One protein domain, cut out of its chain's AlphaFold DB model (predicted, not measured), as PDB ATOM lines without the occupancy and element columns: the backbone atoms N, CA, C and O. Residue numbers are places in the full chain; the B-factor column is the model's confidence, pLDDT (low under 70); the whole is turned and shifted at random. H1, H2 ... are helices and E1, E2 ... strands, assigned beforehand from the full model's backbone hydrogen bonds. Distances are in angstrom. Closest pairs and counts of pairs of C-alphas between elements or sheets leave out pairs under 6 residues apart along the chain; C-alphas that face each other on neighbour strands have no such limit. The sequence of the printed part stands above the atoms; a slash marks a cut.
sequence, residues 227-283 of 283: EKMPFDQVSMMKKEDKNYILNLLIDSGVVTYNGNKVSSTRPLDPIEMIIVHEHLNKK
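Overview. This is residues 227 to 283 of the 283 residues of an uncharacterized protein of Photobacterium damselae subsp. damselae (UniProt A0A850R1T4). Helix H3 lies in the middle; the short helix H1 packs on it at one end of the domain, and at the other end stands the small hairpin of E1 and E2, of which E2 is near H3 without touching it. The longest helix, H2, crosses H3 on one side and leads from the H1 end to the hairpin end. The printed part has 57 residues, with three named helices and two named strands in the order H1 H2 E1 E2 H3; the sheet, order E1 - E2, is antiparallel and the class is mixed, helices and strands. The whole is compact, with a radius of gyration of the C-alphas of 11.2 A, and spans 32 by 23 by 17 A.

Arrangement. H1, residues 230 to 236, and H2, residues 239 to 251, are close but not clearly touching, the closest C-alphas being those of Val 234 and Lys 242, 7.8 A apart. H1 touches H3, residues 270 to 280, at a steep tilt of 65 degrees, the same way; their closest C-alphas, of Pro 230 and Ile 271, are 5.7 A apart. With residues 242 to 246 alone, H2 touches H3, about perpendicular at 90 degrees; the closest C-alphas, of Lys 242 and Ile 275, are 6.4 A apart. E1, residues 255 to 258, and E2, residues 261 to 264, form a hairpin, with N 256 and O 263 within hydrogen-bond range at 3.0 A. E2 and H3 are near each other, with 5 pairs of C-alphas within 10 A. In H1, H2 and H3 every O i to N i+4 pair is within hydrogen-bond range.

Along the chain. H1 begins at C-alpha 230, (162.523, 218.099, 180.384). H2 measures 17.8 A from first to last C-alpha, E1 10.2 A and E2 10.3 A. H3, 15.6 A long, ends at C-alpha 280, (164.818, 203.952, 190.250).

Size, cuts and confidence. The C-alphas farthest apart, of Glu 227 and Gly 259, are 35.1 A apart. The printed part has no cut, and its four links are tight. Residues 236 to 241, of which 239 to 241 belong to H2, stand free. Mean pLDDT of the printed part is 91.2; residue 283, the chain's last, is under 70.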
ATOM      1  N   GLU A 227     161.247 225.365 176.093       80.38
ATOM      2  CA  GLU A 227     162.481 226.152 175.930       80.38
ATOM      3  C   GLU A 227     163.738 225.315 176.211       80.38
ATOM      4  O   GLU A 227     164.799 225.546 175.632       80.38
ATOM      5  N   LYS A 228     163.612 224.329 177.105       84.56
ATOM      6  CA  LYS A 228     164.645 223.358 177.474       84.56
ATOM      7  C   LYS A 228     164.038 221.968 177.502       84.56
ATOM      8  O   LYS A 228     162.866 221.820 177.844       84.56
ATOM      9  N   MET A 229     164.837 220.948 177.202       89.81
ATOM     10  CA  MET A 229     164.360 219.572 177.311       89.81
ATOM     11  C   MET A 229     163.981 219.266 178.772       89.81
ATOM     12  O   MET A 229     164.682 219.717 179.682       89.81
ATOM     13  N   PRO A 230     162.937 218.455 179.024       91.06
ATOM     14  CA  PRO A 230     162.523 218.099 180.384       91.06
ATOM     15  C   PRO A 230     163.656 217.538 181.260       91.06
ATOM     16  O   PRO A 230     163.698 217.787 182.460       91.06
ATOM     17  N   PHE A 231     164.624 216.833 180.663       91.69
ATOM     18  CA  PHE A 231     165.808 216.336 181.372       91.69
ATOM     19  C   PHE A 231     166.689 217.468 181.916       91.69
ATOM     20  O   PHE A 231     167.103 217.425 183.074       91.69
ATOM     21  N   ASP A 232     166.915 218.508 181.113       92.12
ATOM     22  CA  ASP A 232     167.696 219.673 181.524       92.12
ATOM     23  C   ASP A 232     166.963 220.447 182.622       92.12
ATOM     24  O   ASP A 232     167.579 220.843 183.609       92.12
ATOM     25  N   GLN A 233     165.640 220.596 182.504       91.88
ATOM     26  CA  GLN A 233     164.808 221.209 183.542       91.88
ATOM     27  C   GLN A 233     164.924 220.448 184.867       91.88
ATOM     28  O   GLN A 233     165.291 221.031 185.886       91.88
ATOM     29  N   VAL A 234     164.723 219.125 184.851       92.88
ATOM     30  CA  VAL A 234     164.868 218.299 186.056       92.88
ATOM     31  C   VAL A 234     166.281 218.396 186.629       92.88
ATOM     32  O   VAL A 234     166.435 218.449 187.846       92.88
ATOM     33  N   SER A 235     167.328 218.483 185.809       91.19
ATOM     34  CA  SER A 235     168.703 218.640 186.307       91.19
ATOM     35  C   SER A 235     168.922 219.929 187.119       91.19
ATOM     36  O   SER A 235     169.717 219.927 188.060       91.19
ATOM     37  N   MET A 236     168.180 220.998 186.805       90.69
ATOM     38  CA  MET A 236     168.256 222.302 187.475       90.69
ATOM     39  C   MET A 236     167.391 222.382 188.743       90.69
ATOM     40  O   MET A 236     167.595 223.269 189.575       90.69
ATOM     41  N   MET A 237     166.433 221.468 188.916       91.62
ATOM     42  CA  MET A 237     165.523 221.476 190.062       91.62
ATOM     43  C   MET A 237     166.231 221.163 191.383       91.62
ATOM     44  O   MET A 237     167.079 220.268 191.479       91.62
ATOM     45  N   LYS A 238     165.780 221.831 192.451       92.00
ATOM     46  CA  LYS A 238     166.194 221.532 193.826       92.00
ATOM     47  C   LYS A 238     165.786 220.108 194.207       92.00
ATOM     48  O   LYS A 238     164.724 219.616 193.818       92.00
ATOM     49  N   LYS A 239     166.612 219.444 195.020       92.38
ATOM     50  CA  LYS A 239     166.356 218.067 195.472       92.38
ATOM     51  C   LYS A 239     165.038 217.964 196.243       92.38
ATOM     52  O   LYS A 239     164.319 216.980 196.102       92.38
ATOM     53  N   GLU A 240     164.719 218.978 197.037       93.62
ATOM     54  CA  GLU A 240     163.499 219.056 197.838       93.62
ATOM     55  C   GLU A 240     162.249 219.096 196.956       93.62
ATOM     56  O   GLU A 240     161.252 218.459 197.285       93.62
ATOM     57  N   ASP A 241     162.315 219.785 195.816       94.25
ATOM     58  CA  ASP A 241     161.204 219.879 194.867       94.25
ATOM     59  C   ASP A 241     161.014 218.571 194.092       94.25
ATOM     60  O   ASP A 241     159.886 218.097 193.962       94.25
ATOM     61  N   LYS A 242     162.106 217.909 193.680       94.88
ATOM     62  CA  LYS A 242     162.032 216.553 193.104       94.88
ATOM     63  C   LYS A 242     161.397 215.561 194.078       94.88
ATOM     64  O   LYS A 242     160.515 214.795 193.703       94.88
ATOM     65  N   ASN A 243     161.837 215.592 195.338       95.56
ATOM     66  CA  ASN A 243     161.295 214.735 196.390       95.56
ATOM     67  C   ASN A 243     159.819 215.035 196.655       95.56
ATOM     68  O   ASN A 243     159.057 214.108 196.894       95.56
ATOM     69  N   TYR A 244     159.414 216.306 196.613       95.31
ATOM     70  CA  TYR A 244     158.015 216.690 196.772       95.31
ATOM     71  C   TYR A 244     157.136 216.049 195.691       95.31
ATOM     72  O   TYR A 244     156.165 215.380 196.037       95.31
ATOM     73  N   ILE A 245     157.507 216.185 194.411       96.19
ATOM     74  CA  ILE A 245     156.751 215.597 193.289       96.19
ATOM     75  C   ILE A 245     156.710 214.073 193.417       96.19
ATOM     76  O   ILE A 245     155.648 213.462 193.327       96.19
ATOM     77  N   LEU A 246     157.857 213.448 193.690       96.31
ATOM     78  CA  LEU A 246     157.939 212.000 193.848       96.31
ATOM     79  C   LEU A 246     157.055 211.487 194.994       96.31
ATOM     80  O   LEU A 246     156.323 210.517 194.812       96.31
ATOM     81  N   ASN A 247     157.119 212.128 196.163       95.88
ATOM     82  CA  ASN A 247     156.314 211.739 197.319       95.88
ATOM     83  C   ASN A 247     154.828 211.923 197.029       95.88
ATOM     84  O   ASN A 247     154.046 211.034 197.328       95.88
ATOM     85  N   LEU A 248     154.445 213.021 196.378       95.62
ATOM     86  CA  LEU A 248     153.065 213.260 195.976       95.62
ATOM     87  C   LEU A 248     152.538 212.145 195.057       95.62
ATOM     88  O   LEU A 248     151.442 211.635 195.284       95.62
ATOM     89  N   LEU A 249     153.318 211.724 194.059       96.44
ATOM     90  CA  LEU A 249     152.952 210.621 193.162       96.44
ATOM     91  C   LEU A 249     152.786 209.288 193.905       96.44
ATOM     92  O   LEU A 249     151.895 208.507 193.577       96.44
ATOM     93  N   ILE A 250     153.630 209.021 194.901       95.38
ATOM     94  CA  ILE A 250     153.572 207.792 195.703       95.38
ATOM     95  C   ILE A 250     152.389 207.828 196.674       95.38
ATOM     96  O   ILE A 250     151.592 206.894 196.713       95.38
ATOM     97  N   ASP A 251     152.259 208.911 197.437       94.69
ATOM     98  CA  ASP A 251     151.264 209.068 198.500       94.69
ATOM     99  C   ASP A 251     149.837 209.112 197.940       94.69
ATOM    100  O   ASP A 251     148.895 208.640 198.577       94.69
ATOM    101  N   SER A 252     149.674 209.643 196.727       93.50
ATOM    102  CA  SER A 252     148.402 209.635 195.997       93.50
ATOM    103  C   SER A 252     148.074 208.287 195.345       93.50
ATOM    104  O   SER A 252     146.979 208.117 194.810       93.50
ATOM    105  N   GLY A 253     149.005 207.328 195.367       94.00
ATOM    106  CA  GLY A 253     148.870 206.036 194.697       94.00
ATOM    107  C   GLY A 253     149.026 206.100 193.176       94.00
ATOM    108  O   GLY A 253     148.874 205.070 192.520       94.00
ATOM    109  N   VAL A 254     149.355 207.272 192.615       96.06
ATOM    110  CA  VAL A 254     149.589 207.434 191.176       96.06
ATOM    111  C   VAL A 254     150.763 206.589 190.716       96.06
ATOM    112  O   VAL A 254     150.686 206.010 189.640       96.06
ATOM    113  N   VAL A 255     151.830 206.495 191.512       96.50
ATOM    114  CA  VAL A 255     153.013 205.672 191.235       96.50
ATOM    115  C   VAL A 255     153.169 204.603 192.306       96.50
ATOM    116  O   VAL A 255     153.186 204.886 193.502       96.50
ATOM    117  N   THR A 256     153.362 203.361 191.869       94.19
ATOM    118  CA  THR A 256     153.609 202.208 192.743       94.19
ATOM    119  C   THR A 256     154.880 201.470 192.330       94.19
ATOM    120  O   THR A 256     155.184 201.339 191.142       94.19
ATOM    121  N   TYR A 257     155.632 200.984 193.324       90.12
ATOM    122  CA  TYR A 257     156.884 200.249 193.132       90.12
ATOM    123  C   TYR A 257     156.711 198.791 193.547       90.12
ATOM    124  O   TYR A 257     156.410 198.511 194.705       90.12
ATOM    125  N   ASN A 258     156.979 197.867 192.625       85.06
ATOM    126  CA  ASN A 258     157.011 196.428 192.884       85.06
ATOM    127  C   ASN A 258     158.395 195.883 192.507       85.06
ATOM    128  O   ASN A 258     158.638 195.474 191.367       85.06
ATOM    129  N   GLY A 259     159.328 195.924 193.462       80.50
ATOM    130  CA  GLY A 259     160.748 195.671 193.196       80.50
ATOM    131  C   GLY A 259     161.311 196.725 192.237       80.50
ATOM    132  O   GLY A 259     161.213 197.917 192.514       80.50
ATOM    133  N   ASN A 260     161.835 196.284 191.089       78.44
ATOM    134  CA  ASN A 260     162.373 197.164 190.040       78.44
ATOM    135  C   ASN A 260     161.321 197.598 189.003       78.44
ATOM    136  O   ASN A 260     161.661 198.263 188.027       78.44
ATOM    137  N   LYS A 261     160.053 197.197 189.162       84.62
ATOM    138  CA  LYS A 261     158.970 197.602 188.259       84.62
ATOM    139  C   LYS A 261     158.223 198.800 188.826       84.62
ATOM    140  O   LYS A 261     157.869 198.805 190.005       84.62
ATOM    141  N   VAL A 262     157.937 199.761 187.952       91.38
ATOM    142  CA  VAL A 262     157.061 200.899 188.232       91.38
ATOM    143  C   VAL A 262     155.786 200.772 187.425       91.38
ATOM    144  O   VAL A 262     155.828 200.478 186.230       91.38
ATOM    145  N   SER A 263     154.663 201.009 188.090       93.62
ATOM    146  CA  SER A 263     153.352 201.180 187.469       93.62
ATOM    147  C   SER A 263     152.786 202.546 187.816       93.62
ATOM    148  O   SER A 263     153.013 203.042 188.924       93.62
ATOM    149  N   SER A 264     152.025 203.123 186.883       96.19
ATOM    150  CA  SER A 264     151.246 204.331 187.123       96.19
ATOM    151  C   SER A 264     149.765 204.136 186.804       96.19
ATOM    152  O   SER A 264     149.415 203.384 185.895       96.19
ATOM    153  N   THR A 265     148.888 204.790 187.565       95.88
ATOM    154  CA  THR A 265     147.425 204.740 187.354       95.88
ATOM    155  C   THR A 265     146.956 205.666 186.235       95.88
ATOM    156  O   THR A 265     145.885 205.459 185.674       95.88
ATOM    157  N   ARG A 266     147.779 206.664 185.903       94.50
ATOM    158  CA  ARG A 266     147.586 207.641 184.830       94.50
ATOM    159  C   ARG A 266     148.893 207.862 184.061       94.50
ATOM    160  O   ARG A 266     149.963 207.500 184.568       94.50
ATOM    161  N   PRO A 267     148.849 208.486 182.872       94.06
ATOM    162  CA  PRO A 267     150.048 209.009 182.230       94.06
ATOM    163  C   PRO A 267     150.790 209.985 183.152       94.06
ATOM    164  O   PRO A 267     150.165 210.805 183.831       94.06
ATOM    165  N   LEU A 268     152.119 209.871 183.179       94.12
ATOM    166  CA  LEU A 268     152.999 210.822 183.856       94.12
ATOM    167  C   LEU A 268     153.412 211.915 182.876       94.12
ATOM    168  O   LEU A 268     153.667 211.624 181.702       94.12
ATOM    169  N   ASP A 269     153.501 213.151 183.353       90.75
ATOM    170  CA  ASP A 269     154.101 214.213 182.552       90.75
ATOM    171  C   ASP A 269     155.625 213.983 182.383       90.75
ATOM    172  O   ASP A 269     156.226 213.171 183.102       90.75
ATOM    173  N   PRO A 270     156.288 214.653 181.421       92.75
ATOM    174  CA  PRO A 270     157.712 214.433 181.173       92.75
ATOM    175  C   PRO A 270     158.623 214.696 182.383       92.75
ATOM    176  O   PRO A 270     159.626 213.998 182.546       92.75
ATOM    177  N   ILE A 271     158.293 215.668 183.237       94.56
ATOM    178  CA  ILE A 271     159.058 216.000 184.447       94.56
ATOM    179  C   ILE A 271     158.887 214.888 185.487       94.56
ATOM    180  O   ILE A 271     159.880 214.370 186.007       94.56
ATOM    181  N   GLU A 272     157.647 214.460 185.735       95.94
ATOM    182  CA  GLU A 272     157.312 213.344 186.628       95.94
ATOM    183  C   GLU A 272     158.029 212.052 186.211       95.94
ATOM    184  O   GLU A 272     158.659 211.387 187.039       95.94
ATOM    185  N   MET A 273     157.986 211.712 184.917       95.44
ATOM    186  CA  MET A 273     158.602 210.497 184.375       95.44
ATOM    187  C   MET A 273     160.115 210.462 184.621       95.44
ATOM    188  O   MET A 273     160.660 209.432 185.028       95.44
ATOM    189  N   ILE A 274     160.799 211.589 184.409       95.69
ATOM    190  CA  ILE A 274     162.247 211.692 184.617       95.69
ATOM    191  C   ILE A 274     162.588 211.590 186.105       95.69
ATOM    192  O   ILE A 274     163.524 210.874 186.457       95.69
ATOM    193  N   ILE A 275     161.822 212.236 186.987       96.19
ATOM    194  CA  ILE A 275     162.027 212.157 188.443       96.19
ATOM    195  C   ILE A 275     161.871 210.715 188.944       96.19
ATOM    196  O   ILE A 275     162.708 210.228 189.710       96.19
ATOM    197  N   VAL A 276     160.836 210.006 188.488       95.50
ATOM    198  CA  VAL A 276     160.609 208.592 188.826       95.50
ATOM    199  C   VAL A 276     161.767 207.719 188.329       95.50
ATOM    200  O   VAL A 276     162.270 206.872 189.070       95.50
ATOM    201  N   HIS A 277     162.249 207.954 187.107       92.69
ATOM    202  CA  HIS A 277     163.383 207.223 186.543       92.69
ATOM    203  C   HIS A 277     164.708 207.512 187.276       92.69
ATOM    204  O   HIS A 277     165.472 206.588 187.557       92.69
ATOM    205  N   GLU A 278     164.985 208.770 187.644       92.62
ATOM    206  CA  GLU A 278     166.143 209.127 188.478       92.62
ATOM    207  C   GLU A 278     166.120 208.395 189.827       92.62
ATOM    208  O   GLU A 278     167.176 208.021 190.337       92.62
ATOM    209  N   HIS A 279     164.939 208.209 190.424       89.94
ATOM    210  CA  HIS A 279     164.789 207.509 191.701       89.94
ATOM    211  C   HIS A 279     165.039 206.006 191.585       89.94
ATOM    212  O   HIS A 279     165.696 205.434 192.453       89.94
ATOM    213  N   LEU A 280     164.564 205.372 190.509       86.69
ATOM    214  CA  LEU A 280     164.818 203.952 190.250       86.69
ATOM    215  C   LEU A 280     166.302 203.643 190.080       86.69
ATOM    216  O   LEU A 280     166.775 202.665 190.640       86.69
ATOM    217  N   ASN A 281     167.035 204.486 189.353       82.31
ATOM    218  CA  ASN A 281     168.455 204.255 189.074       82.31
ATOM    219  C   ASN A 281     169.388 204.616 190.243       82.31
ATOM    220  O   ASN A 281     170.589 204.364 190.170       82.31
ATOM    221  N   LYS A 282     168.862 205.244 191.303       74.94
ATOM    222  CA  LYS A 282     169.596 205.526 192.548       74.94
ATOM    223  C   LYS A 282     169.462 204.406 193.590       74.94
ATOM    224  O   LYS A 282     170.166 204.471 194.598       74.94
ATOM    225  N   LYS A 283     168.549 203.448 193.389       53.75
ATOM    226  CA  LYS A 283     168.327 202.283 194.260       53.75
ATOM    227  C   LYS A 283     169.062 201.059 193.735       53.75
ATOM    228  O   LYS A 283     169.507 200.274 194.598       53.75
TER     229      LYS A 283